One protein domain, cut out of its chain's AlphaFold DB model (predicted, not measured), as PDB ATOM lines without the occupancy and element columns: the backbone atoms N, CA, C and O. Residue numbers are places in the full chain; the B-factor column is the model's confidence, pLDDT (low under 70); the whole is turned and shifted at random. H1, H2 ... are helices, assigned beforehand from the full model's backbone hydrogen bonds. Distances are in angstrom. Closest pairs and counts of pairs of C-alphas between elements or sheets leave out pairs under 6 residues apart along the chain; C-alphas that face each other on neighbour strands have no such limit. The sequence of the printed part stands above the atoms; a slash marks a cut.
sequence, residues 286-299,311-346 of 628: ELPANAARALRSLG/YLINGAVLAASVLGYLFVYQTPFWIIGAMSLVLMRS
ATOM      1  N   GLU A 286     126.672  84.325 100.616       69.81
ATOM      2  CA  GLU A 286     127.126  85.366  99.741       69.81
ATOM      3  C   GLU A 286     125.961  86.246  99.255       69.81
ATOM      4  O   GLU A 286     126.296  87.282  98.721       69.81
ATOM      5  N   LEU A 287     124.654  85.953  99.441       60.28
ATOM      6  CA  LEU A 287     123.524  86.724  98.859       60.28
ATOM      7  C   LEU A 287     123.544  88.210  99.180       60.28
ATOM      8  O   LEU A 287     123.287  88.961  98.261       60.28
ATOM      9  N   PRO A 288     123.852  88.709 100.382       66.38
ATOM     10  CA  PRO A 288     123.965  90.154 100.573       66.38
ATOM     11  C   PRO A 288     125.070  90.725  99.673       66.38
ATOM     12  O   PRO A 288     124.859  91.680  98.929       66.38
ATOM     13  N   ALA A 289     126.217  90.041  99.626       62.06
ATOM     14  CA  ALA A 289     127.334  90.361  98.747       62.06
ATOM     15  C   ALA A 289     127.093  89.988  97.268       62.06
ATOM     16  O   ALA A 289     127.795  90.515  96.419       62.06
ATOM     17  N   ASN A 290     126.139  89.111  96.940       51.03
ATOM     18  CA  ASN A 290     125.822  88.523  95.631       51.03
ATOM     19  C   ASN A 290     124.573  89.120  95.016       51.03
ATOM     20  O   ASN A 290     124.443  89.059  93.810       51.03
ATOM     21  N   ALA A 291     123.690  89.704  95.809       52.09
ATOM     22  CA  ALA A 291     122.630  90.619  95.442       52.09
ATOM     23  C   ALA A 291     123.268  91.988  95.250       52.09
ATOM     24  O   ALA A 291     123.079  92.573  94.195       52.09
ATOM     25  N   ALA A 292     124.167  92.416  96.150       54.03
ATOM     26  CA  ALA A 292     125.071  93.523  95.862       54.03
ATOM     27  C   ALA A 292     125.924  93.216  94.624       54.03
ATOM     28  O   ALA A 292     125.962  94.047  93.731       54.03
ATOM     29  N   ARG A 293     126.533  92.022  94.484       53.31
ATOM     30  CA  ARG A 293     127.239  91.635  93.247       53.31
ATOM     31  C   ARG A 293     126.318  91.338  92.065       53.31
ATOM     32  O   ARG A 293     126.804  91.405  90.959       53.31
ATOM     33  N   ALA A 294     125.025  91.062  92.228       49.00
ATOM     34  CA  ALA A 294     124.068  90.887  91.127       49.00
ATOM     35  C   ALA A 294     123.623  92.239  90.595       49.00
ATOM     36  O   ALA A 294     123.553  92.433  89.391       49.00
ATOM     37  N   LEU A 295     123.398  93.184  91.504       50.59
ATOM     38  CA  LEU A 295     123.294  94.603  91.215       50.59
ATOM     39  C   LEU A 295     124.614  95.133  90.631       50.59
ATOM     40  O   LEU A 295     124.567  95.985  89.749       50.59
ATOM     41  N   ARG A 296     125.780  94.581  91.025       49.47
ATOM     42  CA  ARG A 296     127.070  94.865  90.366       49.47
ATOM     43  C   ARG A 296     127.226  94.165  89.005       49.47
ATOM     44  O   ARG A 296     127.763  94.768  88.086       49.47
ATOM     45  N   SER A 297     126.708  92.949  88.826       48.09
ATOM     46  CA  SER A 297     126.788  92.159  87.588       48.09
ATOM     47  C   SER A 297     125.771  92.618  86.546       48.09
ATOM     48  O   SER A 297     125.981  92.459  85.350       48.09
ATOM     49  N   LEU A 298     124.705  93.292  86.987       47.56
ATOM     50  CA  LEU A 298     123.895  94.190  86.167       47.56
ATOM     51  C   LEU A 298     124.715  95.386  85.634       47.56
ATOM     52  O   LEU A 298     124.163  96.192  84.908       47.56
ATOM     53  N   GLY A 299     126.007  95.517  85.945       44.97
ATOM     54  CA  GLY A 299     126.964  96.407  85.275       44.97
ATOM     55  C   GLY A 299     128.305  95.729  84.944       44.97
ATOM     56  O   GLY A 299     129.313  96.421  84.808       44.97
ATOM     57  N   TYR A 311     127.409 101.882  89.811       66.38
ATOM     58  CA  TYR A 311     126.724 101.318  90.977       66.38
ATOM     59  C   TYR A 311     126.203 102.380  91.932       66.38
ATOM     60  O   TYR A 311     125.058 102.282  92.364       66.38
ATOM     61  N   LEU A 312     127.006 103.407  92.224       77.88
ATOM     62  CA  LEU A 312     126.565 104.527  93.054       77.88
ATOM     63  C   LEU A 312     125.380 105.249  92.417       77.88
ATOM     64  O   LEU A 312     124.422 105.555  93.114       77.88
ATOM     65  N   ILE A 313     125.393 105.452  91.096       81.38
ATOM     66  CA  ILE A 313     124.261 106.073  90.402       81.38
ATOM     67  C   ILE A 313     123.023 105.172  90.479       81.38
ATOM     68  O   ILE A 313     121.942 105.669  90.769       81.38
ATOM     69  N   ASN A 314     123.140 103.865  90.235       80.31
ATOM     70  CA  ASN A 314     121.986 102.963  90.309       80.31
ATOM     71  C   ASN A 314     121.426 102.869  91.738       80.31
ATOM     72  O   ASN A 314     120.212 102.930  91.921       80.31
ATOM     73  N   GLY A 315     122.297 102.782  92.746       80.62
ATOM     74  CA  GLY A 315     121.912 102.819  94.157       80.62
ATOM     75  C   GLY A 315     121.252 104.143  94.539       80.62
ATOM     76  O   GLY A 315     120.207 104.131  95.176       80.62
ATOM     77  N   ALA A 316     121.798 105.272  94.081       84.12
ATOM     78  CA  ALA A 316     121.221 106.594  94.304       84.12
ATOM     79  C   ALA A 316     119.861 106.756  93.616       84.12
ATOM     80  O   ALA A 316     118.952 107.308  94.217       84.12
ATOM     81  N   VAL A 317     119.683 106.243  92.393       85.94
ATOM     82  CA  VAL A 317     118.393 106.280  91.683       85.94
ATOM     83  C   VAL A 317     117.340 105.432  92.402       85.94
ATOM     84  O   VAL A 317     116.196 105.862  92.514       85.94
ATOM     85  N   LEU A 318     117.712 104.259  92.926       82.81
ATOM     86  CA  LEU A 318     116.807 103.426  93.726       82.81
ATOM     87  C   LEU A 318     116.492 104.056  95.087       82.81
ATOM     88  O   LEU A 318     115.343 104.058  95.511       82.81
ATOM     89  N   ALA A 319     117.485 104.630  95.765       83.75
ATOM     90  CA  ALA A 319     117.260 105.344  97.016       83.75
ATOM     91  C   ALA A 319     116.354 106.562  96.790       83.75
ATOM     92  O   ALA A 319     115.366 106.727  97.496       83.75
ATOM     93  N   ALA A 320     116.628 107.365  95.760       86.44
ATOM     94  CA  ALA A 320     115.815 108.517  95.392       86.44
ATOM     95  C   ALA A 320     114.386 108.122  95.002       86.44
ATOM     96  O   ALA A 320     113.462 108.865  95.309       86.44
ATOM     97  N   SER A 321     114.170 106.964  94.369       85.81
ATOM     98  CA  SER A 321     112.817 106.511  94.042       85.81
ATOM     99  C   SER A 321     112.040 106.002  95.251       85.81
ATOM    100  O   SER A 321     110.844 106.270  95.347       85.81
ATOM    101  N   VAL A 322     112.706 105.334  96.197       80.81
ATOM    102  CA  VAL A 322     112.111 104.970  97.490       80.81
ATOM    103  C   VAL A 322     111.789 106.227  98.296       80.81
ATOM    104  O   VAL A 322     110.683 106.351  98.806       80.81
ATOM    105  N   LEU A 323     112.705 107.196  98.357       82.00
ATOM    106  CA  LEU A 323     112.454 108.487  99.000       82.00
ATOM    107  C   LEU A 323     111.329 109.258  98.295       82.00
ATOM    108  O   LEU A 323     110.480 109.831  98.962       82.00
ATOM    109  N   GLY A 324     111.273 109.231  96.963       83.38
ATOM    110  CA  GLY A 324     110.193 109.831  96.179       83.38
ATOM    111  C   GLY A 324     108.833 109.209  96.494       83.38
ATOM    112  O   GLY A 324     107.865 109.939  96.703       83.38
ATOM    113  N   TYR A 325     108.784 107.879  96.611       79.62
ATOM    114  CA  TYR A 325     107.600 107.150  97.060       79.62
ATOM    115  C   TYR A 325     107.201 107.526  98.495       79.62
ATOM    116  O   TYR A 325     106.032 107.783  98.752       79.62
ATOM    117  N   LEU A 326     108.154 107.599  99.427       78.12
ATOM    118  CA  LEU A 326     107.864 107.870 100.838       78.12
ATOM    119  C   LEU A 326     107.505 109.337 101.129       78.12
ATOM    120  O   LEU A 326     106.657 109.585 101.980       78.12
ATOM    121  N   PHE A 327     108.145 110.296 100.450       81.75
ATOM    122  CA  PHE A 327     108.137 111.709 100.853       81.75
ATOM    123  C   PHE A 327     107.567 112.687  99.821       81.75
ATOM    124  O   PHE A 327     107.202 113.793 100.206       81.75
ATOM    125  N   VAL A 328     107.501 112.338  98.530       81.12
ATOM    126  CA  VAL A 328     107.051 113.278  97.481       81.12
ATOM    127  C   VAL A 328     105.629 112.962  97.046       81.12
ATOM    128  O   VAL A 328     104.722 113.775  97.191       81.12
ATOM    129  N   TYR A 329     105.434 111.773  96.492       75.31
ATOM    130  CA  TYR A 329     104.131 111.294  96.060       75.31
ATOM    131  C   TYR A 329     104.180 109.776  96.150       75.31
ATOM    132  O   TYR A 329     105.058 109.178  95.522       75.31
ATOM    133  N   GLN A 330     103.258 109.175  96.910       76.81
ATOM    134  CA  GLN A 330     103.155 107.729  97.171       76.81
ATOM    135  C   GLN A 330     102.722 106.951  95.922       76.81
ATOM    136  O   GLN A 330     101.798 106.148  95.933       76.81
ATOM    137  N   THR A 331     103.393 107.209  94.802       78.81
ATOM    138  CA  THR A 331     103.181 106.525  93.545       78.81
ATOM    139  C   THR A 331     104.290 105.508  93.291       78.81
ATOM    140  O   THR A 331     105.483 105.826  93.353       78.81
ATOM    141  N   PRO A 332     103.923 104.278  92.927       75.69
ATOM    142  CA  PRO A 332     104.874 103.234  92.569       75.69
ATOM    143  C   PRO A 332     105.668 103.551  91.288       75.69
ATOM    144  O   PRO A 332     106.700 102.919  91.045       75.69
ATOM    145  N   PHE A 333     105.255 104.539  90.475       81.62
ATOM    146  CA  PHE A 333     105.960 104.899  89.235       81.62
ATOM    147  C   PHE A 333     107.412 105.312  89.460       81.62
ATOM    148  O   PHE A 333     108.250 105.018  88.607       81.62
ATOM    149  N   TRP A 334     107.737 105.925  90.605       82.44
ATOM    150  CA  TRP A 334     109.120 106.267  90.939       82.44
ATOM    151  C   TRP A 334     110.005 105.025  90.936       82.44
ATOM    152  O   TRP A 334     111.063 104.995  90.300       82.44
ATOM    153  N   ILE A 335     109.560 103.977  91.629       80.94
ATOM    154  CA  ILE A 335     110.350 102.764  91.803       80.94
ATOM    155  C   ILE A 335     110.351 101.941  90.514       80.94
ATOM    156  O   ILE A 335     111.401 101.438  90.118       80.94
ATOM    157  N   ILE A 336     109.222 101.869  89.801       81.94
ATOM    158  CA  ILE A 336     109.143 101.215  88.486       81.94
ATOM    159  C   ILE A 336     110.103 101.879  87.490       81.94
ATOM    160  O   ILE A 336     110.854 101.182  86.806       81.94
ATOM    161  N   GLY A 337     110.122 103.214  87.427       84.38
ATOM    162  CA  GLY A 337     111.021 103.973  86.558       84.38
ATOM    163  C   GLY A 337     112.492 103.750  86.912       84.38
ATOM    164  O   GLY A 337     113.309 103.476  86.032       84.38
ATOM    165  N   ALA A 338     112.823 103.774  88.206       85.56
ATOM    166  CA  ALA A 338     114.168 103.484  88.693       85.56
ATOM    167  C   ALA A 338     114.618 102.055  88.356       85.56
ATOM    168  O   ALA A 338     115.702 101.869  87.803       85.56
ATOM    169  N   MET A 339     113.781 101.049  88.619       81.00
ATOM    170  CA  MET A 339     114.078  99.650  88.304       81.00
ATOM    171  C   MET A 339     114.205  99.414  86.798       81.00
ATOM    172  O   MET A 339     115.140  98.738  86.366       81.00
ATOM    173  N   SER A 340     113.328 100.020  85.992       84.56
ATOM    174  CA  SER A 340     113.419  99.993  84.527       84.56
ATOM    175  C   SER A 340     114.764 100.541  84.071       84.56
ATOM    176  O   SER A 340     115.474  99.891  83.311       84.56
ATOM    177  N   LEU A 341     115.161 101.704  84.591       86.00
ATOM    178  CA  LEU A 341     116.426 102.342  84.250       86.00
ATOM    179  C   LEU A 341     117.634 101.496  84.677       86.00
ATOM    180  O   LEU A 341     118.582 101.369  83.902       86.00
ATOM    181  N   VAL A 342     117.601 100.871  85.857       83.31
ATOM    182  CA  VAL A 342     118.655  99.949  86.315       83.31
ATOM    183  C   VAL A 342     118.751  98.725  85.398       83.31
ATOM    184  O   VAL A 342     119.845  98.382  84.950       83.31
ATOM    185  N   LEU A 343     117.624  98.100  85.048       82.69
ATOM    186  CA  LEU A 343     117.592  96.941  84.149       82.69
ATOM    187  C   LEU A 343     118.042  97.304  82.729       82.69
ATOM    188  O   LEU A 343     118.845  96.580  82.139       82.69
ATOM    189  N   MET A 344     117.597  98.451  82.207       84.62
ATOM    190  CA  MET A 344     117.989  98.972  80.893       84.62
ATOM    191  C   MET A 344     119.471  99.349  80.817       84.62
ATOM    192  O   MET A 344     120.069  99.350  79.738       84.62
ATOM    193  N   ARG A 345     120.087  99.682  81.956       83.75
ATOM    194  CA  ARG A 345     121.530  99.919  82.050       83.75
ATOM    195  C   ARG A 345     122.352  98.642  82.051       83.75
ATOM    196  O   ARG A 345     123.557  98.745  81.837       83.75
ATOM    197  N   SER A 346     121.728  97.480  82.232       79.69
ATOM    198  CA  SER A 346     122.477  96.238  82.312       79.69
ATOM    199  C   SER A 346     123.117  95.820  81.006       79.69
ATOM    200  O   SER A 346     122.552  95.991  79.926       79.69
TER     201      SER A 346
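Overview. This is residues 286 to 299 and 311 to 346 of the 628 residues of an uncharacterized protein of Elusimicrobia bacterium CG22_combo_CG10-13_8_21_14_all_63_91 (UniProt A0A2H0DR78). Two helices, H2 and H3, fold back on each other side by side as a helical hairpin, and a third, H1, stands crosswise near the hairpin's open end, with residues 286 to 291 sticking out. The printed part has 50 residues with three named helices in the order H1, H2, H3, and is all helix. It is only just compact, close to loose, with a radius of gyration of the C-alphas of 11.6 A, and spans 34 by 21 by 15 A.

Along the chain. Find C-alpha 311 at (126.724, 101.318, 90.977); from there H2, residues 311 to 328, runs 23.9 A. H3, residues 333 to 344, runs 15.8 A and ends at C-alpha 344, (117.989, 98.972, 80.893). H1, residues 287 to 297, begins at (123.524, 86.724, 98.859) and runs 12.9 A.

Arrangement. H2 and H3 touch, opposite ways at a shallow tilt of 13 degrees; look at their closest C-alphas, Ser 321 and Trp 334, 4.8 A apart. H1 and H2 are close but not clearly touching, their closest C-alphas, Arg 296 and Tyr 311, 6.5 A apart. Their lines are only just about perpendicular, at 72 degrees. H1 and H3 are apart. In H1, H2 and H3 every O i to N i+4 pair is within hydrogen-bond range.

Size, cuts and confidence. The C-alphas farthest apart, Glu 286 and Tyr 329, are 34.9 A apart. Residues 300 to 310 are not printed; C-alphas 299 and 311 are 7.5 A apart across this cut. The link from H2 to H3 is tight. Look for pLDDT under 70 at residues 286 to 299 and 311.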